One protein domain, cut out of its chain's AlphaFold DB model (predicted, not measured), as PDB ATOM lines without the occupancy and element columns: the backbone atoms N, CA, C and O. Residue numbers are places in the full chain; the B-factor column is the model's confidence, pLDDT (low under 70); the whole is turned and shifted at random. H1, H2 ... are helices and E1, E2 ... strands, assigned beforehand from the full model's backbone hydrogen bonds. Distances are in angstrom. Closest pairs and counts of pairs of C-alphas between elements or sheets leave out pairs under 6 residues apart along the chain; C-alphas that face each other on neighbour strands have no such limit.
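This is residues 6 to 174 of the 294 residues of an uncharacterized protein of Rhodococcus sp. JVH1 (UniProt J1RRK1). One large, strongly twisted sheet of eight strands, E3 to E10, makes the body, and the small hairpin E1 and E2 lies a little off one face near E4. The short helices H1 and H2 graze the sheet at its E8 edge, H3 grazes it mainly at E10, and residues 66 to 71 stick out from a long loop. The printed part has 169 residues with three named helices and ten named strands, in the order E1 E2 H1 H2 E3 E4 E5 E6 E7 H3 E8 E9 E10. The branched sheet is mixed, parallel at E4 and E10 and antiparallel at its other pairs, and the class is mixed, helices and strands. The whole is compact, with a radius of gyration of the C-alphas of 16.5 A and spans of 50 by 36 by 33 A.

E1, residues 6 to 9, and E2, residues 14 to 19, form an antiparallel hairpin, with N 8 and O 16 2.8 A apart. Residues 14 to 15 of E2 also pair, antiparallel, with residues 38 to 39. H1, residues 21 to 26, and H2, residues 29 to 34, are close but not clearly touching, the closest C-alphas, of Arg 24 and Lys 32, being 7.8 A apart. E3, residues 43 to 46, E4, residues 49 to 57, and E5, residues 82 to 91, form a meander, each strand the antiparallel neighbour of the one before, with N 51 and O 43 2.9 A and N 55 and O 86 2.8 A apart. E4 bends by 65 degrees at residue 52. E7, residues 114 to 123, is antiparallel to E5, with N 87 and O 118 2.8 A apart, and to the edge strand E6, residues 103 to 108, with N 107 and O 115 2.8 A apart. E8, residues 143 to 146, E9, residues 155 to 162, and E10, residues 166 to 173, are a second meander, with N 145 and O 157 3.0 A and N 158 and O 170 2.9 A apart. E10 is parallel to E4, with N 56 and O 169 2.8 A apart; E3 and E10 lie on one side of E4, E5 on the other side. The closest C-alphas of H2 and E8, of Asp 31 and Trp 143, are 5.8 A apart. In H3, residues 126 to 134, every O i to N i+4 pair is within hydrogen-bond range; H1 has 1 of 2, and H2 has 0 of 2 but 2 of 3 O i to N i+3 pairs.

E1 begins at C-alpha 6 (24.301, 46.129, -54.236). From first to last C-alpha, E4 measures 22.3 A, E5 28.0 A, E7 28.6 A and H3 12.4 A. E10, 22.7 A, ends at C-alpha 173 (19.742, 62.093, -42.683).

The C-alphas farthest apart, of Asp 94 and Glu 151, are 51.0 A apart. The printed part has no cut. The links E4 to E5 and E5 to E6 are long. Mean pLDDT of the printed part is 72.3, with 69 residues under 70, among them residues 20 to 36 and 126 to 157.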
ATOM      1  N   LYS A   6      23.799  47.502 -54.144       77.25
ATOM      2  CA  LYS A   6      24.301  46.129 -54.236       77.25
ATOM      3  C   LYS A   6      25.759  46.102 -53.810       77.25
ATOM      4  O   LYS A   6      26.564  46.843 -54.357       77.25
ATOM      5  N   ILE A   7      26.137  45.188 -52.926       78.56
ATOM      6  CA  ILE A   7      27.548  44.894 -52.646       78.56
ATOM      7  C   ILE A   7      27.866  43.531 -53.251       78.56
ATOM      8  O   ILE A   7      27.136  42.563 -53.049       78.56
ATOM      9  N   SER A   8      28.928  43.464 -54.048       81.69
ATOM     10  CA  SER A   8      29.408  42.232 -54.674       81.69
ATOM     11  C   SER A   8      30.750  41.858 -54.062       81.69
ATOM     12  O   SER A   8      31.677  42.662 -54.095       81.69
ATOM     13  N   LEU A   9      30.847  40.647 -53.515       81.56
ATOM     14  CA  LEU A   9      32.095  40.060 -53.029       81.56
ATOM     15  C   LEU A   9      32.593  39.066 -54.084       81.56
ATOM     16  O   LEU A   9      31.891  38.110 -54.420       81.56
ATOM     17  N   HIS A  10      33.777  39.302 -54.637       80.44
ATOM     18  CA  HIS A  10      34.348  38.491 -55.707       80.44
ATOM     19  C   HIS A  10      35.310  37.434 -55.153       80.44
ATOM     20  O   HIS A  10      35.852  37.551 -54.054       80.44
ATOM     21  N   ARG A  11      35.511  36.360 -55.928       75.38
ATOM     22  CA  ARG A  11      36.369  35.230 -55.535       75.38
ATOM     23  C   ARG A  11      37.852  35.592 -55.458       75.38
ATOM     24  O   ARG A  11      38.569  34.960 -54.700       75.38
ATOM     25  N   ASP A  12      38.284  36.594 -56.212       78.62
ATOM     26  CA  ASP A  12      39.671  37.064 -56.294       78.62
ATOM     27  C   ASP A  12      40.042  38.069 -55.192       78.62
ATOM     28  O   ASP A  12      41.005  38.809 -55.336       78.62
ATOM     29  N   GLY A  13      39.266  38.138 -54.107       77.00
ATOM     30  CA  GLY A  13      39.558  39.039 -52.991       77.00
ATOM     31  C   GLY A  13      39.065  40.472 -53.193       77.00
ATOM     32  O   GLY A  13      39.190  41.287 -52.286       77.00
ATOM     33  N   MET A  14      38.434  40.781 -54.327       82.38
ATOM     34  CA  MET A  14      37.912  42.119 -54.595       82.38
ATOM     35  C   MET A  14      36.448  42.263 -54.166       82.38
ATOM     36  O   MET A  14      35.660  41.324 -54.261       82.38
ATOM     37  N   ALA A  15      36.038  43.464 -53.778       81.69
ATOM     38  CA  ALA A  15      34.643  43.819 -53.554       81.69
ATOM     39  C   ALA A  15      34.257  45.071 -54.347       81.69
ATOM     40  O   ALA A  15      35.111  45.869 -54.723       81.69
ATOM     41  N   GLN A  16      32.970  45.213 -54.659       80.94
ATOM     42  CA  GLN A  16      32.443  46.324 -55.452       80.94
ATOM     43  C   GLN A  16      31.049  46.736 -54.970       80.94
ATOM     44  O   GLN A  16      30.219  45.885 -54.651       80.94
ATOM     45  N   ILE A  17      30.761  48.039 -54.996       76.38
ATOM     46  CA  ILE A  17      29.409  48.573 -54.817       76.38
ATOM     47  C   ILE A  17      28.809  48.762 -56.214       76.38
ATOM     48  O   ILE A  17      29.312  49.525 -57.039       76.38
ATOM     49  N   GLY A  18      27.743  48.027 -56.494       72.25
ATOM     50  CA  GLY A  18      26.877  48.218 -57.644       72.25
ATOM     51  C   GLY A  18      25.737  49.157 -57.276       72.25
ATOM     52  O   GLY A  18      24.963  48.876 -56.367       72.25
ATOM     53  N   LEU A  19      25.614  50.255 -58.010       70.50
ATOM     54  CA  LEU A  19      24.488  51.177 -57.884       70.50
ATOM     55  C   LEU A  19      23.584  51.088 -59.116       70.50
ATOM     56  O   LEU A  19      24.035  50.740 -60.220       70.50
ATOM     57  N   SER A  20      22.318  51.471 -58.957       67.75
ATOM     58  CA  SER A  20      21.409  51.655 -60.091       67.75
ATOM     59  C   SER A  20      21.983  52.669 -61.096       67.75
ATOM     60  O   SER A  20      22.796  53.531 -60.747       67.75
ATOM     61  N   LYS A  21      21.602  52.561 -62.377       64.75
ATOM     62  CA  LYS A  21      22.075  53.489 -63.423       64.75
ATOM     63  C   LYS A  21      21.747  54.945 -63.061       64.75
ATOM     64  O   LYS A  21      22.619  55.799 -63.140       64.75
ATOM     65  N   ALA A  22      20.532  55.181 -62.562       62.47
ATOM     66  CA  ALA A  22      20.066  56.499 -62.143       62.47
ATOM     67  C   ALA A  22      20.966  57.140 -61.075       62.47
ATOM     68  O   ALA A  22      21.235  58.335 -61.149       62.47
ATOM     69  N   VAL A  23      21.462  56.357 -60.112       63.22
ATOM     70  CA  VAL A  23      22.390  56.856 -59.087       63.22
ATOM     71  C   VAL A  23      23.798  57.027 -59.669       63.22
ATOM     72  O   VAL A  23      24.427  58.054 -59.438       63.22
ATOM     73  N   ARG A  24      24.289  56.078 -60.483       67.75
ATOM     74  CA  ARG A  24      25.618  56.165 -61.127       67.75
ATOM     75  C   ARG A  24      25.792  57.397 -62.009       67.75
ATOM     76  O   ARG A  24      26.878  57.975 -62.022       67.75
ATOM     77  N   ASP A  25      24.748  57.780 -62.735       64.75
ATOM     78  CA  ASP A  25      24.772  58.932 -63.639       64.75
ATOM     79  C   ASP A  25      24.815  60.263 -62.867       64.75
ATOM     80  O   ASP A  25      25.317  61.259 -63.382       64.75
ATOM     81  N   GLN A  26      24.378  60.265 -61.605       58.31
ATOM     82  CA  GLN A  26      24.450  61.418 -60.701       58.31
ATOM     83  C   GLN A  26      25.787  61.516 -59.951       58.31
ATOM     84  O   GLN A  26      26.068  62.538 -59.320       58.31
ATOM     85  N   LEU A  27      26.623  60.474 -60.000       56.44
ATOM     86  CA  LEU A  27      27.911  60.479 -59.318       56.44
ATOM     87  C   LEU A  27      28.963  61.287 -60.062       56.44
ATOM     88  O   LEU A  27      29.142  61.176 -61.278       56.44
ATOM     89  N   ARG A  28      29.746  62.034 -59.285       52.72
ATOM     90  CA  ARG A  28      30.883  62.798 -59.795       52.72
ATOM     91  C   ARG A  28      31.956  61.838 -60.325       52.72
ATOM     92  O   ARG A  28      32.132  60.755 -59.764       52.72
ATOM     93  N   PRO A  29      32.749  62.228 -61.336       56.81
ATOM     94  CA  PRO A  29      33.837  61.393 -61.851       56.81
ATOM     95  C   PRO A  29      34.840  60.920 -60.782       56.81
ATOM     96  O   PRO A  29      35.292  59.779 -60.841       56.81
ATOM     97  N   GLY A  30      35.149  61.755 -59.782       52.97
ATOM     98  CA  GLY A  30      36.019  61.379 -58.658       52.97
ATOM     99  C   GLY A  30      35.397  60.338 -57.718       52.97
ATOM    100  O   GLY A  30      36.088  59.428 -57.272       52.97
ATOM    101  N   ASP A  31      34.081  60.401 -57.499       55.41
ATOM    102  CA  ASP A  31      33.343  59.455 -56.648       55.41
ATOM    103  C   ASP A  31      33.168  58.089 -57.331       55.41
ATOM    104  O   ASP A  31      33.158  57.047 -56.672       55.41
ATOM    105  N   LYS A  32      33.136  58.061 -58.672       60.84
ATOM    106  CA  LYS A  32      33.156  56.809 -59.445       60.84
ATOM    107  C   LYS A  32      34.407  55.972 -59.161       60.84
ATOM    108  O   LYS A  32      34.330  54.753 -59.276       60.84
ATOM    109  N   LYS A  33      35.531  56.584 -58.751       57.06
ATOM    110  CA  LYS A  33      36.728  55.838 -58.326       57.06
ATOM    111  C   LYS A  33      36.531  55.103 -57.002       57.06
ATOM    112  O   LYS A  33      37.050  54.009 -56.837       57.06
ATOM    113  N   ALA A  34      35.762  55.663 -56.073       54.53
ATOM    114  CA  ALA A  34      35.508  55.026 -54.782       54.53
ATOM    115  C   ALA A  34      34.530  53.835 -54.887       54.53
ATOM    116  O   ALA A  34      34.570  52.924 -54.055       54.53
ATOM    117  N   LEU A  35      33.730  53.814 -55.960       60.03
ATOM    118  CA  LEU A  35      32.938  52.673 -56.423       60.03
ATOM    119  C   LEU A  35      33.732  51.590 -57.156       60.03
ATOM    120  O   LEU A  35      33.181  50.515 -57.413       60.03
ATOM    121  N   LEU A  36      34.981  51.868 -57.543       63.31
ATOM    122  CA  LEU A  36      35.811  50.856 -58.177       63.31
ATOM    123  C   LEU A  36      36.019  49.703 -57.207       63.31
ATOM    124  O   LEU A  36      36.014  49.871 -55.985       63.31
ATOM    125  N   ARG A  37      36.208  48.529 -57.806       73.94
ATOM    126  CA  ARG A  37      36.703  47.341 -57.128       73.94
ATOM    127  C   ARG A  37      37.776  47.722 -56.108       73.94
ATOM    128  O   ARG A  37      38.774  48.333 -56.482       73.94
ATOM    129  N   TRP A  38      37.577  47.355 -54.851       75.50
ATOM    130  CA  TRP A  38      38.597  47.477 -53.816       75.50
ATOM    131  C   TRP A  38      39.018  46.094 -53.351       75.50
ATOM    132  O   TRP A  38      38.227  45.153 -53.393       75.50
ATOM    133  N   GLU A  39      40.262  45.981 -52.917       80.94
ATOM    134  CA  GLU A  39      40.744  44.784 -52.250       80.94
ATOM    135  C   GLU A  39      40.101  44.691 -50.868       80.94
ATOM    136  O   GLU A  39      40.069  45.666 -50.112       80.94
ATOM    137  N   MET A  40      39.515  43.540 -50.559       83.50
ATOM    138  CA  MET A  40      38.904  43.310 -49.263       83.50
ATOM    139  C   MET A  40      39.986  43.245 -48.188       83.50
ATOM    140  O   MET A  40      40.832  42.356 -48.221       83.50
ATOM    141  N   ALA A  41      39.902  44.140 -47.202       80.44
ATOM    142  CA  ALA A  41      40.778  44.108 -46.039       80.44
ATOM    143  C   ALA A  41      40.664  42.755 -45.322       80.44
ATOM    144  O   ALA A  41      39.568  42.192 -45.202       80.44
ATOM    145  N   ASP A  42      41.797  42.227 -44.868       82.69
ATOM    146  CA  ASP A  42      41.886  40.915 -44.233       82.69
ATOM    147  C   ASP A  42      41.780  41.009 -42.709       82.69
ATOM    148  O   ASP A  42      42.618  40.504 -41.972       82.69
ATOM    149  N   VAL A  43      40.737  41.695 -42.242       86.56
ATOM    150  CA  VAL A  43      40.534  41.973 -40.817       86.56
ATOM    151  C   VAL A  43      39.734  40.853 -40.184       86.56
ATOM    152  O   VAL A  43      38.527  40.722 -40.411       86.56
ATOM    153  N   GLU A  44      40.415  40.034 -39.396       89.69
ATOM    154  CA  GLU A  44      39.793  39.022 -38.556       89.69
ATOM    155  C   GLU A  44      39.156  39.685 -37.331       89.69
ATOM    156  O   GLU A  44      39.825  40.361 -36.556       89.69
ATOM    157  N   VAL A  45      37.843  39.518 -37.176       86.88
ATOM    158  CA  VAL A  45      37.074  40.115 -36.064       86.88
ATOM    159  C   VAL A  45      36.634  39.073 -35.039       86.88
ATOM    160  O   VAL A  45      36.320  39.401 -33.901       86.88
ATOM    161  N   ILE A  46      36.604  37.808 -35.456       88.94
ATOM    162  CA  ILE A  46      36.334  36.617 -34.651       88.94
ATOM    163  C   ILE A  46      37.234  35.519 -35.237       88.94
ATOM    164  O   ILE A  46      37.392  35.506 -36.460       88.94
ATOM    165  N   PRO A  47      37.795  34.589 -34.443       90.44
ATOM    166  CA  PRO A  47      38.634  33.514 -34.972       90.44
ATOM    167  C   PRO A  47      37.994  32.783 -36.167       90.44
ATOM    168  O   PRO A  47      36.872  32.283 -36.080       90.44
ATOM    169  N   GLY A  48      38.698  32.754 -37.299       91.00
ATOM    170  CA  GLY A  48      38.265  32.182 -38.575       91.00
ATOM    171  C   GLY A  48      37.368  33.082 -39.435       91.00
ATOM    172  O   GLY A  48      37.052  32.722 -40.574       91.00
ATOM    173  N   TRP A  49      36.960  34.254 -38.942       93.81
ATOM    174  CA  TRP A  49      35.982  35.123 -39.592       93.81
ATOM    175  C   TRP A  49      36.490  36.539 -39.830       93.81
ATOM    176  O   TRP A  49      36.832  37.293 -38.917       93.81
ATOM    177  N   LYS A  50      36.423  36.938 -41.098       92.06
ATOM    178  CA  LYS A  50      36.946  38.215 -41.578       92.06
ATOM    179  C   LYS A  50      35.822  39.161 -41.963       92.06
ATOM    180  O   LYS A  50      34.966  38.788 -42.771       92.06
ATOM    181  N   ALA A  51      35.829  40.373 -41.415       91.50
ATOM    182  CA  ALA A  51      34.878  41.418 -41.772       91.50
ATOM    183  C   ALA A  51      35.226  41.991 -43.150       91.50
ATOM    184  O   ALA A  51      36.359  42.380 -43.417       91.50
ATOM    185  N   ARG A  52      34.243  42.028 -44.051       89.06
ATOM    186  CA  ARG A  52      34.427  42.501 -45.433       89.06
ATOM    187  C   ARG A  52      33.748  43.833 -45.689       89.06
ATOM    188  O   ARG A  52      34.221  44.617 -46.512       89.06
ATOM    189  N   TYR A  53      32.637  44.076 -45.006       88.06
ATOM    190  CA  TYR A  53      31.854  45.286 -45.176       88.06
ATOM    191  C   TYR A  53      30.957  45.536 -43.972       88.06
ATOM    192  O   TYR A  53      30.448  44.582 -43.384       88.06
ATOM    193  N   VAL A  54      30.712  46.803 -43.650       88.75
ATOM    194  CA  VAL A  54      29.767  47.191 -42.597       88.75
ATOM    195  C   VAL A  54      28.787  48.223 -43.138       88.75
ATOM    196  O   VAL A  54      29.196  49.221 -43.728       88.75
ATOM    197  N   LEU A  55      27.494  47.998 -42.923       86.44
ATOM    198  CA  LEU A  55      26.467  49.035 -43.005       86.44
ATOM    199  C   LEU A  55      26.193  49.528 -41.587       86.44
ATOM    200  O   LEU A  55      25.936  48.720 -40.698       86.44
ATOM    201  N   GLN A  56      26.265  50.833 -41.370       84.88
ATOM    202  CA  GLN A  56      26.022  51.457 -40.078       84.88
ATOM    203  C   GLN A  56      24.814  52.391 -40.166       84.88
ATOM    204  O   GLN A  56      24.749  53.248 -41.046       84.88
ATOM    205  N   PHE A  57      23.920  52.264 -39.192       79.94
ATOM    206  CA  PHE A  57      22.721  53.075 -39.014       79.94
ATOM    207  C   PHE A  57      22.805  53.720 -37.621       79.94
ATOM    208  O   PHE A  57      22.489  53.054 -36.634       79.94
ATOM    209  N   PRO A  58      23.336  54.952 -37.490       64.94
ATOM    210  CA  PRO A  58      23.748  55.486 -36.192       64.94
ATOM    211  C   PRO A  58      22.579  55.798 -35.243       64.94
ATOM    212  O   PRO A  58      22.706  55.627 -34.039       64.94
ATOM    213  N   GLU A  59      21.427  56.175 -35.777       63.53
ATOM    214  CA  GLU A  59      20.165  56.291 -35.051       63.53
ATOM    215  C   GLU A  59      19.167  55.529 -35.916       63.53
ATOM    216  O   GLU A  59      18.884  55.959 -37.030       63.53
ATOM    217  N   SER A  60      18.785  54.313 -35.512       54.16
ATOM    218  CA  SER A  60      18.040  53.400 -36.387       54.16
ATOM    219  C   SER A  60      16.601  53.892 -36.620       54.16
ATOM    220  O   SER A  60      15.655  53.362 -36.046       54.16
ATOM    221  N   GLU A  61      16.422  54.870 -37.513       52.09
ATOM    222  CA  GLU A  61      15.131  55.316 -38.073       52.09
ATOM    223  C   GLU A  61      14.572  54.305 -39.097       52.09
ATOM    224  O   GLU A  61      13.742  54.644 -39.936       52.09
ATOM    225  N   LEU A  62      15.046  53.053 -39.060       55.03
ATOM    226  CA  LEU A  62      14.619  52.009 -39.981       55.03
ATOM    227  C   LEU A  62      13.129  51.731 -39.792       55.03
ATOM    228  O   LEU A  62      12.713  51.143 -38.791       55.03
ATOM    229  N   GLU A  63      12.338  52.122 -40.786       52.28
ATOM    230  CA  GLU A  63      10.937  51.740 -40.867       52.28
ATOM    231  C   GLU A  63      10.828  50.224 -41.047       52.28
ATOM    232  O   GLU A  63      11.483  49.611 -41.900       52.28
ATOM    233  N   GLN A  64       9.988  49.596 -40.227       57.16
ATOM    234  CA  GLN A  64       9.692  48.185 -40.399       57.16
ATOM    235  C   GLN A  64       8.732  48.008 -41.570       57.16
ATOM    236  O   GLN A  64       7.621  48.523 -41.560       57.16
ATOM    237  N   LEU A  65       9.151  47.229 -42.564       57.69
ATOM    238  CA  LEU A  65       8.266  46.805 -43.642       57.69
ATOM    239  C   LEU A  65       7.361  45.666 -43.162       57.69
ATOM    240  O   LEU A  65       7.853  44.703 -42.561       57.69
ATOM    241  N   ASP A  66       6.069  45.754 -43.481       58.06
ATOM    242  CA  ASP A  66       5.055  44.736 -43.157       58.06
ATOM    243  C   ASP A  66       5.269  43.422 -43.919       58.06
ATOM    244  O   ASP A  66       4.898  42.346 -43.453       58.06
ATOM    245  N   SER A  67       5.902  43.493 -45.094       64.12
ATOM    246  CA  SER A  67       6.257  42.325 -45.897       64.12
ATOM    247  C   SER A  67       7.672  42.451 -46.454       64.12
ATOM    248  O   SER A  67       8.116  43.523 -46.865       64.12
ATOM    249  N   VAL A  68       8.398  41.333 -46.440       64.19
ATOM    250  CA  VAL A  68       9.780  41.230 -46.914       64.19
ATOM    251  C   VAL A  68       9.803  40.222 -48.068       64.19
ATOM    252  O   VAL A  68       9.182  39.163 -47.951       64.19
ATOM    253  N   PRO A  69      10.483  40.507 -49.196       72.31
ATOM    254  CA  PRO A  69      10.600  39.551 -50.293       72.31
ATOM    255  C   PRO A  69      11.164  38.196 -49.835       72.31
ATOM    256  O   PRO A  69      12.052  38.149 -48.990       72.31
ATOM    257  N   LEU A  70      10.740  37.100 -50.476       63.53
ATOM    258  CA  LEU A  70      11.130  35.707 -50.162       63.53
ATOM    259  C   LEU A  70      12.648  35.434 -50.071       63.53
ATOM    260  O   LEU A  70      13.053  34.419 -49.518       63.53
ATOM    261  N   LYS A  71      13.494  36.300 -50.644       74.12
ATOM    262  CA  LYS A  71      14.964  36.170 -50.652       74.12
ATOM    263  C   LYS A  71      15.679  37.263 -49.852       74.12
ATOM    264  O   LYS A  71      16.876  37.468 -50.044       74.12
ATOM    265  N   ALA A  72      14.957  37.995 -49.012       78.25
ATOM    266  CA  ALA A  72      15.514  39.051 -48.185       78.25
ATOM    267  C   ALA A  72      15.530  38.635 -46.712       78.25
ATOM    268  O   ALA A  72      14.677  37.890 -46.236       78.25
ATOM    269  N   VAL A  73      16.540  39.126 -46.002       77.81
ATOM    270  CA  VAL A  73      16.707  38.907 -44.570       77.81
ATOM    271  C   VAL A  73      16.269  40.171 -43.862       77.81
ATOM    272  O   VAL A  73      16.723  41.266 -44.194       77.81
ATOM    273  N   ARG A  74      15.362  40.014 -42.900       78.31
ATOM    274  CA  ARG A  74      14.884  41.129 -42.095       78.31
ATOM    275  C   ARG A  74      15.951  41.483 -41.069       78.31
ATOM    276  O   ARG A  74      16.364  40.629 -40.292       78.31
ATOM    277  N   ILE A  75      16.362  42.743 -41.064       78.00
ATOM    278  CA  ILE A  75      17.215  43.290 -40.017       78.00
ATOM    279  C   ILE A  75      16.311  44.108 -39.084       78.00
ATOM    280  O   ILE A  75      15.586  44.973 -39.582       78.00
ATOM    281  N   PRO A  76      16.281  43.820 -37.771       72.75
ATOM    282  CA  PRO A  76      15.479  44.595 -36.832       72.75
ATOM    283  C   PRO A  76      16.031  46.021 -36.684       72.75
ATOM    284  O   PRO A  76      17.230  46.248 -36.836       72.75
ATOM    285  N   SER A  77      15.155  46.980 -36.369       71.31
ATOM    286  CA  SER A  77      15.592  48.297 -35.885       71.31
ATOM    287  C   SER A  77      16.175  48.148 -34.477       71.31
ATOM    288  O   SER A  77      15.624  47.404 -33.667       71.31
ATOM    289  N   ALA A  78      17.255  48.879 -34.187       75.31
ATOM    290  CA  ALA A  78      17.866  48.912 -32.854       75.31
ATOM    291  C   ALA A  78      17.090  49.793 -31.848       75.31
ATOM    292  O   ALA A  78      17.404  49.800 -30.660       75.31
ATOM    293  N   GLY A  79      16.085  50.548 -32.310       64.19
ATOM    294  CA  GLY A  79      15.342  51.503 -31.487       64.19
ATOM    295  C   GLY A  79      16.079  52.828 -31.243       64.19
ATOM    296  O   GLY A  79      17.208  53.047 -31.686       64.19
ATOM    297  N   ALA A  80      15.403  53.751 -30.555       64.88
ATOM    298  CA  ALA A  80      15.919  55.093 -30.292       64.88
ATOM    299  C   ALA A  80      17.182  55.065 -29.409       64.88
ATOM    300  O   ALA A  80      17.252  54.320 -28.435       64.88
ATOM    301  N   GLY A  81      18.171  55.906 -29.733       68.88
ATOM    302  CA  GLY A  81      19.425  56.007 -28.972       68.88
ATOM    303  C   GLY A  81      20.407  54.850 -29.192       68.88
ATOM    304  O   GLY A  81      21.423  54.769 -28.501       68.88
ATOM    305  N   ARG A  82      20.135  53.968 -30.159       78.19
ATOM    306  CA  ARG A  82      20.988  52.830 -30.499       78.19
ATOM    307  C   ARG A  82      21.414  52.896 -31.960       78.19
ATOM    308  O   ARG A  82      20.638  53.252 -32.850       78.19
ATOM    309  N   SER A  83      22.665  52.525 -32.187       81.50
ATOM    310  CA  SER A  83      23.234  52.307 -33.506       81.50
ATOM    311  C   SER A  83      23.102  50.838 -33.892       81.50
ATOM    312  O   SER A  83      23.322  49.939 -33.082       81.50
ATOM    313  N   LEU A  84      22.785  50.594 -35.158       86.12
ATOM    314  CA  LEU A  84      22.734  49.263 -35.744       86.12
ATOM    315  C   LEU A  84      23.888  49.100 -36.733       86.12
ATOM    316  O   LEU A  84      24.124  49.957 -37.585       86.12
ATOM    317  N   HIS A  85      24.589  47.981 -36.642       89.50
ATOM    318  CA  HIS A  85      25.673  47.609 -37.534       89.50
ATOM    319  C   HIS A  85      25.332  46.279 -38.199       89.50
ATOM    320  O   HIS A  85      25.206  45.256 -37.533       89.50
ATOM    321  N   VAL A  86      25.218  46.281 -39.524       90.94
ATOM    322  CA  VAL A  86      25.087  45.061 -40.322       90.94
ATOM    323  C   VAL A  86      26.450  44.746 -40.915       90.94
ATOM    324  O   VAL A  86      26.946  45.451 -41.794       90.94
ATOM    325  N   ILE A  87      27.070  43.692 -40.402       92.00
ATOM    326  CA  ILE A  87      28.436  43.290 -40.719       92.00
ATOM    327  C   ILE A  87      28.374  42.093 -41.663       92.00
ATOM    328  O   ILE A  87      27.790  41.057 -41.349       92.00
ATOM    329  N   VAL A  88      29.000  42.227 -42.828       91.94
ATOM    330  CA  VAL A  88      29.174  41.135 -43.786       91.94
ATOM    331  C   VAL A  88      30.539  40.504 -43.553       91.94
ATOM    332  O   VAL A  88      31.571  41.162 -43.710       91.94
ATOM    333  N   MET A  89      30.543  39.226 -43.188       93.12
ATOM    334  CA  MET A  89      31.740  38.476 -42.809       93.12
ATOM    335  C   MET A  89      31.927  37.256 -43.707       93.12
ATOM    336  O   MET A  89      30.963  36.705 -44.234       93.12
ATOM    337  N   THR A  90      33.171  36.815 -43.874       92.75
ATOM    338  CA  THR A  90      33.502  35.595 -44.624       92.75
ATOM    339  C   THR A  90      34.433  34.696 -43.836       92.75
ATOM    340  O   THR A  90      35.325  35.210 -43.161       92.75
ATOM    341  N   SER A  91      34.302  33.387 -44.017       93.31
ATOM    342  CA  SER A  91      35.169  32.390 -43.384       93.31
ATOM    343  C   SER A  91      35.544  31.239 -44.319       93.31
ATOM    344  O   SER A  91      35.064  31.157 -45.461       93.31
ATOM    345  N   GLY A  92      36.447  30.382 -43.834       90.88
ATOM    346  CA  GLY A  92      36.782  29.091 -44.432       90.88
ATOM    347  C   GLY A  92      35.738  28.000 -44.132       90.88
ATOM    348  O   GLY A  92      34.728  28.275 -43.477       90.88
ATOM    349  N   PRO A  93      35.950  26.775 -44.646       88.00
ATOM    350  CA  PRO A  93      34.992  25.674 -44.522       88.00
ATOM    351  C   PRO A  93      34.770  25.200 -43.085       88.00
ATOM    352  O   PRO A  93      33.635  24.939 -42.706       88.00
ATOM    353  N   ASP A  94      35.817  25.183 -42.264       88.69
ATOM    354  CA  ASP A  94      35.761  24.589 -40.920       88.69
ATOM    355  C   ASP A  94      35.462  25.614 -39.813       88.69
ATOM    356  O   ASP A  94      35.638  25.353 -38.625       88.69
ATOM    357  N   CYS A  95      35.048  26.826 -40.187       89.94
ATOM    358  CA  CYS A  95      34.841  27.920 -39.245       89.94
ATOM    359  C   CYS A  95      33.394  27.965 -38.748       89.94
ATOM    360  O   CYS A  95      32.465  28.208 -39.519       89.94
ATOM    361  N   THR A  96      33.209  27.846 -37.437       89.94
ATOM    362  CA  THR A  96      31.919  28.050 -36.764       89.94
ATOM    363  C   THR A  96      31.834  29.446 -36.158       89.94
ATOM    364  O   THR A  96      32.848  30.011 -35.752       89.94
ATOM    365  N   LEU A  97      30.634  30.025 -36.089       90.69
ATOM    366  CA  LEU A  97      30.423  31.263 -35.334       90.69
ATOM    367  C   LEU A  97      30.285  30.950 -33.836       90.69
ATOM    368  O   LEU A  97      29.690  29.925 -33.495       90.69
ATOM    369  N   PRO A  98      30.797  31.813 -32.939       90.19
ATOM    370  CA  PRO A  98      30.610  31.653 -31.505       90.19
ATOM    371  C   PRO A  98      29.123  31.598 -31.122       90.19
ATOM    372  O   PRO A  98      28.315  32.338 -31.705       90.19
ATOM    373  N   PRO A  99      28.748  30.786 -30.117       87.88
ATOM    374  CA  PRO A  99      27.402  30.806 -29.554       87.88
ATOM    375  C   PRO A  99      26.997  32.222 -29.124       87.88
ATOM    376  O   PRO A  99      27.806  32.964 -28.571       87.88
ATOM    377  N   GLY A 100      25.745  32.603 -29.386       85.38
ATOM    378  CA  GLY A 100      25.227  33.936 -29.050       85.38
ATOM    379  C   GLY A 100      25.537  35.034 -30.074       85.38
ATOM    380  O   GLY A 100      25.078  36.160 -29.903       85.38
ATOM    381  N   THR A 101      26.255  34.729 -31.163       90.38
ATOM    382  CA  THR A 101      26.390  35.669 -32.286       90.38
ATOM    383  C   THR A 101      25.019  35.913 -32.921       90.38
ATOM    384  O   THR A 101      24.336  34.967 -33.313       90.38
ATOM    385  N   ASN A 102      24.622  37.178 -33.068       91.25
ATOM    386  CA  ASN A 102      23.359  37.546 -33.704       91.25
ATOM    387  C   ASN A 102      23.481  37.478 -35.238       91.25
ATOM    388  O   ASN A 102      23.809  38.457 -35.914       91.25
ATOM    389  N   VAL A 103      23.286  36.277 -35.779       92.31
ATOM    390  CA  VAL A 103      23.398  35.982 -37.211       92.31
ATOM    391  C   VAL A 103      22.036  36.142 -37.873       92.31
ATOM    392  O   VAL A 103      21.137  35.335 -37.663       92.31
ATOM    393  N   ALA A 104      21.904  37.151 -38.729       90.19
ATOM    394  CA  ALA A 104      20.700  37.343 -39.528       90.19
ATOM    395  C   ALA A 104      20.672  36.414 -40.752       90.19
ATOM    396  O   ALA A 104      19.606  35.979 -41.182       90.19
ATOM    397  N   ALA A 105      21.839  36.094 -41.324       90.94
ATOM    398  CA  ALA A 105      21.945  35.189 -42.465       90.94
ATOM    399  C   ALA A 105      23.270  34.429 -42.470       90.94
ATOM    400  O   ALA A 105      24.313  35.001 -42.154       90.94
ATOM    401  N   LEU A 106      23.243  33.181 -42.935       91.75
ATOM    402  CA  LEU A 106      24.435  32.388 -43.212       91.75
ATOM    403  C   LEU A 106      24.285  31.710 -44.576       91.75
ATOM    404  O   LEU A 106      23.298  31.028 -44.837       91.75
ATOM    405  N   LEU A 107      25.259  31.921 -45.455       90.00
ATOM    406  CA  LEU A 107      25.253  31.432 -46.829       90.00
ATOM    407  C   LEU A 107      26.537  30.649 -47.103       90.00
ATOM    408  O   LEU A 107      27.638  31.145 -46.866       90.00
ATOM    409  N   GLY A 108      26.401  29.441 -47.650       88.06
ATOM    410  CA  GLY A 108      27.539  28.656 -48.121       88.06
ATOM    411  C   GLY A 108      28.169  29.262 -49.379       88.06
ATOM    412  O   GLY A 108      27.494  29.855 -50.224       88.06
ATOM    413  N   ARG A 109      29.483  29.100 -49.524       84.88
ATOM    414  CA  ARG A 109      30.251  29.498 -50.708       84.88
ATOM    415  C   ARG A 109      30.669  28.256 -51.483       84.88
ATOM    416  O   ARG A 109      30.961  27.215 -50.912       84.88
ATOM    417  N   GLY A 110      30.802  28.390 -52.802       76.81
ATOM    418  CA  GLY A 110      31.224  27.278 -53.664       76.81
ATOM    419  C   GLY A 110      32.641  26.745 -53.402       76.81
ATOM    420  O   GLY A 110      32.994  25.712 -53.948       76.81
ATOM    421  N   ASN A 111      33.454  27.432 -52.593       79.62
ATOM    422  CA  ASN A 111      34.768  26.962 -52.143       79.62
ATOM    423  C   ASN A 111      34.723  26.277 -50.761       79.62
ATOM    424  O   ASN A 111      35.762  26.148 -50.123       79.62
ATOM    425  N   GLY A 112      33.534  25.931 -50.262       84.00
ATOM    426  CA  GLY A 112      33.329  25.317 -48.949       84.00
ATOM    427  C   GLY A 112      33.227  26.307 -47.786       84.00
ATOM    428  O   GLY A 112      32.713  25.933 -46.747       84.00
ATOM    429  N   GLY A 113      33.662  27.563 -47.945       90.25
ATOM    430  CA  GLY A 113      33.563  28.580 -46.892       90.25
ATOM    431  C   GLY A 113      32.165  29.177 -46.721       90.25
ATOM    432  O   GLY A 113      31.212  28.779 -47.388       90.25
ATOM    433  N   HIS A 114      32.056  30.214 -45.888       92.50
ATOM    434  CA  HIS A 114      30.770  30.838 -45.563       92.50
ATOM    435  C   HIS A 114      30.777  32.358 -45.758       92.50
ATOM    436  O   HIS A 114      31.829  33.007 -45.742       92.50
ATOM    437  N   VAL A 115      29.586  32.924 -45.956       91.44
ATOM    438  CA  VAL A 115      29.278  34.351 -45.814       91.44
ATOM    439  C   VAL A 115      28.231  34.488 -44.716       91.44
ATOM    440  O   VAL A 115      27.166  33.887 -44.820       91.44
ATOM    441  N   ALA A 116      28.516  35.285 -43.694       93.44
ATOM    442  CA  ALA A 116      27.560  35.606 -42.643       93.44
ATOM    443  C   ALA A 116      27.148  37.076 -42.724       93.44
ATOM    444  O   ALA A 116      27.966  37.948 -43.026       93.44
ATOM    445  N   VAL A 117      25.879  37.334 -42.429       92.81
ATOM    446  CA  VAL A 117      25.346  38.664 -42.142       92.81
ATOM    447  C   VAL A 117      25.067  38.700 -40.649       92.81
ATOM    448  O   VAL A 117      24.159  38.022 -40.170       92.81
ATOM    449  N   VAL A 118      25.883  39.454 -39.922       93.69
ATOM    450  CA  VAL A 118      25.803  39.607 -38.468       93.69
ATOM    451  C   VAL A 118      25.230  40.977 -38.147       93.69
ATOM    452  O   VAL A 118      25.559  41.962 -38.807       93.69
ATOM    453  N   VAL A 119      24.369  41.033 -37.139       92.06
ATOM    454  CA  VAL A 119      23.727  42.265 -36.687       92.06
ATOM    455  C   VAL A 119      24.231  42.590 -35.292       92.06
ATOM    456  O   VAL A 119      24.082  41.797 -34.370       92.06
ATOM    457  N   LEU A 120      24.839  43.758 -35.142       90.88
ATOM    458  CA  LEU A 120      25.356  44.242 -33.871       90.88
ATOM    459  C   LEU A 120      24.678  45.558 -33.511       90.88
ATOM    460  O   LEU A 120      24.642  46.489 -34.313       90.88
ATOM    461  N   GLU A 121      24.186  45.638 -32.284       90.25
ATOM    462  CA  GLU A 121      23.616  46.855 -31.720       90.25
ATOM    463  C   GLU A 121      24.601  47.481 -30.737       90.25
ATOM    464  O   GLU A 121      25.149  46.802 -29.866       90.25
ATOM    465  N   THR A 122      24.806  48.786 -30.856       87.69
ATOM    466  CA  THR A 122      25.697  49.566 -29.994       87.69
ATOM    467  C   THR A 122      24.985  50.821 -29.510       87.69
ATOM    468  O   THR A 122      23.955  51.220 -30.056       87.69
ATOM    469  N   ASP A 123      25.504  51.445 -28.454       83.19
ATOM    470  CA  ASP A 123      25.009  52.757 -28.049       83.19
ATOM    471  C   ASP A 123      25.302  53.782 -29.136       83.19
ATOM    472  O   ASP A 123      26.383  53.803 -29.734       83.19
ATOM    473  N   PHE A 124      24.322  54.642 -29.388       74.06
ATOM    474  CA  PHE A 124      24.508  55.737 -30.313       74.06
ATOM    475  C   PHE A 124      25.566  56.709 -29.782       74.06
ATOM    476  O   PHE A 124      25.415  57.271 -28.699       74.06
ATOM    477  N   ASP A 125      26.615  56.946 -30.573       74.69
ATOM    478  CA  ASP A 125      27.592  58.003 -30.311       74.69
ATOM    479  C   ASP A 125      27.270  59.244 -31.167       74.69
ATOM    480  O   ASP A 125      27.550  59.241 -32.377       74.69
ATOM    481  N   PRO A 126      26.757  60.339 -30.569       64.38
ATOM    482  CA  PRO A 126      26.448  61.578 -31.282       64.38
ATOM    483  C   PRO A 126      27.654  62.169 -32.023       64.38
ATOM    484  O   PRO A 126      27.493  62.795 -33.076       64.38
ATOM    485  N   ARG A 127      28.878  61.907 -31.537       67.69
ATOM    486  CA  ARG A 127      30.123  62.365 -32.172       67.69
ATOM    487  C   ARG A 127      30.337  61.723 -33.537       67.69
ATOM    488  O   ARG A 127      30.987  62.322 -34.387       67.69
ATOM    489  N   THR A 128      29.767  60.540 -33.783       64.38
ATOM    490  CA  THR A 128      29.799  59.902 -35.106       64.38
ATOM    491  C   THR A 128      29.087  60.776 -36.131       64.38
ATOM    492  O   THR A 128      29.639  61.024 -37.200       64.38
ATOM    493  N   PHE A 129      27.916  61.328 -35.797       60.75
ATOM    494  CA  PHE A 129      27.264  62.290 -36.680       60.75
ATOM    495  C   PHE A 129      28.018  63.598 -36.760       60.75
ATOM    496  O   PHE A 129      28.062  64.169 -37.838       60.75
ATOM    497  N   ASP A 130      28.592  64.100 -35.673       60.81
ATOM    498  CA  ASP A 130      29.317  65.369 -35.733       60.81
ATOM    499  C   ASP A 130      30.585  65.263 -36.591       60.81
ATOM    500  O   ASP A 130      30.853  66.166 -37.379       60.81
ATOM    501  N   ALA A 131      31.269  64.116 -36.573       61.44
ATOM    502  CA  ALA A 131      32.348  63.791 -37.503       61.44
ATOM    503  C   ALA A 131      31.849  63.671 -38.957       61.44
ATOM    504  O   ALA A 131      32.453  64.240 -39.863       61.44
ATOM    505  N   LEU A 132      30.708  63.010 -39.192       57.50
ATOM    506  CA  LEU A 132      30.085  62.945 -40.525       57.50
ATOM    507  C   LEU A 132      29.586  64.329 -41.004       57.50
ATOM    508  O   LEU A 132      29.640  64.634 -42.196       57.50
ATOM    509  N   LYS A 133      29.129  65.194 -40.085       53.31
ATOM    510  CA  LYS A 133      28.626  66.561 -40.330       53.31
ATOM    511  C   LYS A 133      29.747  67.571 -40.561       53.31
ATOM    512  O   LYS A 133      29.511  68.517 -41.319       53.31
ATOM    513  N   ALA A 134      30.899  67.401 -39.902       53.12
ATOM    514  CA  ALA A 134      32.113  68.201 -40.094       53.12
ATOM    515  C   ALA A 134      32.657  68.068 -41.524       53.12
ATOM    516  O   ALA A 134      33.311  68.980 -42.020       53.12
ATOM    517  N   GLY A 135      32.251  67.003 -42.214       46.72
ATOM    518  CA  GLY A 135      32.355  66.853 -43.652       46.72
ATOM    519  C   GLY A 135      33.385  65.800 -44.052       46.72
ATOM    520  O   GLY A 135      34.288  65.476 -43.287       46.72
ATOM    521  N   PRO A 136      33.280  65.275 -45.283       44.75
ATOM    522  CA  PRO A 136      34.218  64.294 -45.829       44.75
ATOM    523  C   PRO A 136      35.649  64.833 -46.029       44.75
ATOM    524  O   PRO A 136      36.512  64.072 -46.450       44.75
ATOM    525  N   GLU A 137      35.922  66.111 -45.740       40.09
ATOM    526  CA  GLU A 137      37.247  66.735 -45.884       40.09
ATOM    527  C   GLU A 137      38.281  66.207 -44.875       40.09
ATOM    528  O   GLU A 137      39.472  66.219 -45.166       40.09
ATOM    529  N   THR A 138      37.851  65.661 -43.731       35.38
ATOM    530  CA  THR A 138      38.750  65.038 -42.739       35.38
ATOM    531  C   THR A 138      38.935  63.531 -42.936       35.38
ATOM    532  O   THR A 138      39.845  62.947 -42.350       35.38
ATOM    533  N   SER A 139      38.130  62.880 -43.787       38.25
ATOM    534  CA  SER A 139      38.285  61.461 -44.123       38.25
ATOM    535  C   SER A 139      38.637  61.307 -45.603       38.25
ATOM    536  O   SER A 139      37.758  61.309 -46.463       38.25
ATOM    537  N   LEU A 140      39.920  61.098 -45.899       36.50
ATOM    538  CA  LEU A 140      40.497  60.878 -47.240       36.50
ATOM    539  C   LEU A 140      39.867  59.723 -48.065       36.50
ATOM    540  O   LEU A 140      40.339  59.411 -49.155       36.50
ATOM    541  N   THR A 141      38.814  59.062 -47.578       43.81
ATOM    542  CA  THR A 141      38.197  57.874 -48.190       43.81
ATOM    543  C   THR A 141      36.666  57.929 -48.302       43.81
ATOM    544  O   THR A 141      36.075  56.974 -48.805       43.81
ATOM    545  N   GLY A 142      36.042  59.043 -47.894       47.84
ATOM    546  CA  GLY A 142      34.594  59.282 -47.885       47.84
ATOM    547  C   GLY A 142      33.984  59.603 -49.257       47.84
ATOM    548  O   GLY A 142      34.208  60.705 -49.763       47.84
ATOM    549  N   TRP A 143      33.156  58.738 -49.853       52.81
ATOM    550  CA  TRP A 143      32.248  59.156 -50.945       52.81
ATOM    551  C   TRP A 143      30.792  59.044 -50.511       52.81
ATOM    552  O   TRP A 143      30.456  58.151 -49.730       52.81
ATOM    553  N   SER A 144      29.948  59.961 -50.996       53.19
ATOM    554  CA  SER A 144      28.521  59.946 -50.696       53.19
ATOM    555  C   SER A 144      27.670  59.468 -51.864       53.19
ATOM    556  O   SER A 144      27.867  59.906 -52.998       53.19
ATOM    557  N   VAL A 145      26.702  58.587 -51.589       52.09
ATOM    558  CA  VAL A 145      25.615  58.304 -52.535       52.09
ATOM    559  C   VAL A 145      24.661  59.494 -52.466       52.09
ATOM    560  O   VAL A 145      24.028  59.670 -51.422       52.09
ATOM    561  N   PRO A 146      24.543  60.328 -53.516       47.56
ATOM    562  CA  PRO A 146      23.484  61.313 -53.540       47.56
ATOM    563  C   PRO A 146      22.160  60.546 -53.530       47.56
ATOM    564  O   PRO A 146      21.895  59.735 -54.421       47.56
ATOM    565  N   SER A 147      21.321  60.799 -52.524       40.72
ATOM    566  CA  SER A 147      19.885  60.678 -52.741       40.72
ATOM    567  C   SER A 147      19.543  61.517 -53.963       40.72
ATOM    568  O   SER A 147      20.215  62.514 -54.249       40.72
ATOM    569  N   VAL A 148      18.541  61.082 -54.726       40.09
ATOM    570  CA  VAL A 148      18.001  61.877 -55.827       40.09
ATOM    571  C   VAL A 148      17.821  63.289 -55.297       40.09
ATOM    572  O   VAL A 148      17.024  63.495 -54.385       40.09
ATOM    573  N   VAL A 149      18.629  64.225 -55.807       38.75
ATOM    574  CA  VAL A 149      18.682  65.606 -55.327       38.75
ATOM    575  C   VAL A 149      17.384  66.282 -55.751       38.75
ATOM    576  O   VAL A 149      17.328  67.036 -56.716       38.75
ATOM    577  N   THR A 150      16.314  65.962 -55.044       37.62
ATOM    578  CA  THR A 150      15.154  66.817 -54.904       37.62
ATOM    579  C   THR A 150      15.397  67.632 -53.645       37.62
ATOM    580  O   THR A 150      15.981  67.153 -52.676       37.62
ATOM    581  N   GLU A 151      14.966  68.886 -53.641       41.06
ATOM    582  CA  GLU A 151      15.105  69.807 -52.505       41.06
ATOM    583  C   GLU A 151      14.360  69.338 -51.231       41.06
ATOM    584  O   GLU A 151      14.257  70.093 -50.267       41.06
ATOM    585  N   ARG A 152      13.809  68.114 -51.220       42.94
ATOM    586  CA  ARG A 152      12.833  67.621 -50.246       42.94
ATOM    587  C   ARG A 152      13.280  66.434 -49.387       42.94
ATOM    588  O   ARG A 152      12.587  66.166 -48.415       42.94
ATOM    589  N   GLU A 153      14.408  65.769 -49.647       47.56
ATOM    590  CA  GLU A 153      14.835  64.607 -48.838       47.56
ATOM    591  C   GLU A 153      16.352  64.618 -48.550       47.56
ATOM    592  O   GLU A 153      17.142  64.691 -49.489       47.56
ATOM    593  N   PRO A 154      16.802  64.553 -47.278       51.50
ATOM    594  CA  PRO A 154      18.211  64.723 -46.928       51.50
ATOM    595  C   PRO A 154      18.915  63.427 -46.490       51.50
ATOM    596  O   PRO A 154      19.867  63.499 -45.710       51.50
ATOM    597  N   PHE A 155      18.453  62.262 -46.944       51.00
ATOM    598  CA  PHE A 155      19.103  60.988 -46.632       51.00
ATOM    599  C   PHE A 155      20.273  60.705 -47.587       51.00
ATOM    600  O   PHE A 155      20.288  61.177 -48.724       51.00
ATOM    601  N   GLY A 156      21.271  59.947 -47.153       62.44
ATOM    602  CA  GLY A 156      22.398  59.537 -47.983       62.44
ATOM    603  C   GLY A 156      23.310  58.552 -47.265       62.44
ATOM    604  O   GLY A 156      23.113  58.234 -46.098       62.44
ATOM    605  N   TRP A 157      24.328  58.075 -47.975       68.00
ATOM    606  CA  TRP A 157      25.331  57.153 -47.436       68.00
ATOM    607  C   TRP A 157      26.702  57.786 -47.525       68.00
ATOM    608  O   TRP A 157      26.988  58.373 -48.561       68.00
ATOM    609  N   ILE A 158      27.550  57.656 -46.505       70.31
ATOM    610  CA  ILE A 158      28.988  57.961 -46.583       70.31
ATOM    611  C   ILE A 158      29.760  56.660 -46.447       70.31
ATOM    612  O   ILE A 158      29.668  55.980 -45.426       70.31
ATOM    613  N   VAL A 159      30.570  56.343 -47.449       72.12
ATOM    614  CA  VAL A 159      31.447  55.172 -47.425       72.12
ATOM    615  C   VAL A 159      32.844  55.599 -47.027       72.12
ATOM    616  O   VAL A 159      33.438  56.396 -47.737       72.12
ATOM    617  N   HIS A 160      33.383  55.057 -45.945       71.31
ATOM    618  CA  HIS A 160      34.716  55.364 -45.430       71.31
ATOM    619  C   HIS A 160      35.393  54.090 -44.902       71.31
ATOM    620  O   HIS A 160      34.829  52.999 -44.995       71.31
ATOM    621  N   ARG A 161      36.626  54.196 -44.400       74.31
ATOM    622  CA  ARG A 161      37.341  53.078 -43.766       74.31
ATOM    623  C   ARG A 161      37.357  53.241 -42.243       74.31
ATOM    624  O   ARG A 161      37.605  54.344 -41.761       74.31
ATOM    625  N   ARG A 162      37.074  52.166 -41.502       69.75
ATOM    626  CA  ARG A 162      37.226  52.031 -40.036       69.75
ATOM    627  C   ARG A 162      37.626  50.595 -39.701       69.75
ATOM    628  O   ARG A 162      37.519  49.736 -40.564       69.75
ATOM    629  N   TYR A 163      38.008  50.341 -38.449       69.62
ATOM    630  CA  TYR A 163      38.321  48.992 -37.958       69.62
ATOM    631  C   TYR A 163      39.413  48.329 -38.815       69.62
ATOM    632  O   TYR A 163      39.150  47.355 -39.510       69.62
ATOM    633  N   ASP A 164      40.606  48.924 -38.838       73.62
ATOM    634  CA  ASP A 164      41.768  48.397 -39.569       73.62
ATOM    635  C   ASP A 164      41.536  48.221 -41.082       73.62
ATOM    636  O   ASP A 164      41.829  47.188 -41.669       73.62
ATOM    637  N   GLU A 165      41.025  49.268 -41.738       77.31
ATOM    638  CA  GLU A 165      40.769  49.345 -43.191       77.31
ATOM    639  C   GLU A 165      39.482  48.670 -43.706       77.31
ATOM    640  O   GLU A 165      39.212  48.718 -44.915       77.31
ATOM    641  N   VAL A 166      38.616  48.132 -42.837       82.12
ATOM    642  CA  VAL A 166      37.283  47.666 -43.263       82.12
ATOM    643  C   VAL A 166      36.455  48.832 -43.801       82.12
ATOM    644  O   VAL A 166      36.364  49.919 -43.225       82.12
ATOM    645  N   ARG A 167      35.806  48.607 -44.945       80.81
ATOM    646  CA  ARG A 167      34.930  49.605 -45.556       80.81
ATOM    647  C   ARG A 167      33.576  49.629 -44.844       80.81
ATOM    648  O   ARG A 167      32.878  48.617 -44.777       80.81
ATOM    649  N   VAL A 168      33.207  50.807 -44.354       79.81
ATOM    650  CA  VAL A 168      31.966  51.088 -43.630       79.81
ATOM    651  C   VAL A 168      31.141  52.083 -44.429       79.81
ATOM    652  O   VAL A 168      31.642  53.135 -44.819       79.81
ATOM    653  N   SER A 169      29.877  51.760 -44.681       79.56
ATOM    654  CA  SER A 169      28.892  52.704 -45.203       79.56
ATOM    655  C   SER A 169      27.947  53.113 -44.104       79.56
ATOM    656  O   SER A 169      27.228  52.276 -43.570       79.56
ATOM    657  N   THR A 170      27.935  54.400 -43.801       76.62
ATOM    658  CA  THR A 170      27.085  54.957 -42.758       76.62
ATOM    659  C   THR A 170      25.967  55.757 -43.385       76.62
ATOM    660  O   THR A 170      26.223  56.664 -44.183       76.62
ATOM    661  N   GLU A 171      24.738  55.401 -43.038       72.44
ATOM    662  CA  GLU A 171      23.562  56.185 -43.387       72.44
ATOM    663  C   GLU A 171      23.561  57.502 -42.605       72.44
ATOM    664  O   GLU A 171      23.952  57.561 -41.436       72.44
ATOM    665  N   TYR A 172      23.124  58.576 -43.254       67.12
ATOM    666  CA  TYR A 172      22.864  59.852 -42.608       67.12
ATOM    667  C   TYR A 172      21.581  60.483 -43.157       67.12
ATOM    668  O   TYR A 172      21.288  60.364 -44.343       67.12
ATOM    669  N   SER A 173      20.863  61.223 -42.309       57.50
ATOM    670  CA  SER A 173      19.742  62.093 -42.683       57.50
ATOM    671  C   SER A 173      19.980  63.502 -42.132       57.50
ATOM    672  O   SER A 173      20.267  63.672 -40.948       57.50
ATOM    673  N   PHE A 174      19.889  64.545 -42.967       52.72
ATOM    674  CA  PHE A 174      19.970  65.945 -42.505       52.72
ATOM    675  C   PHE A 174      18.600  66.573 -42.176       52.72
ATOM    676  O   PHE A 174      18.472  67.796 -42.235       52.72
TER     677      PHE A 174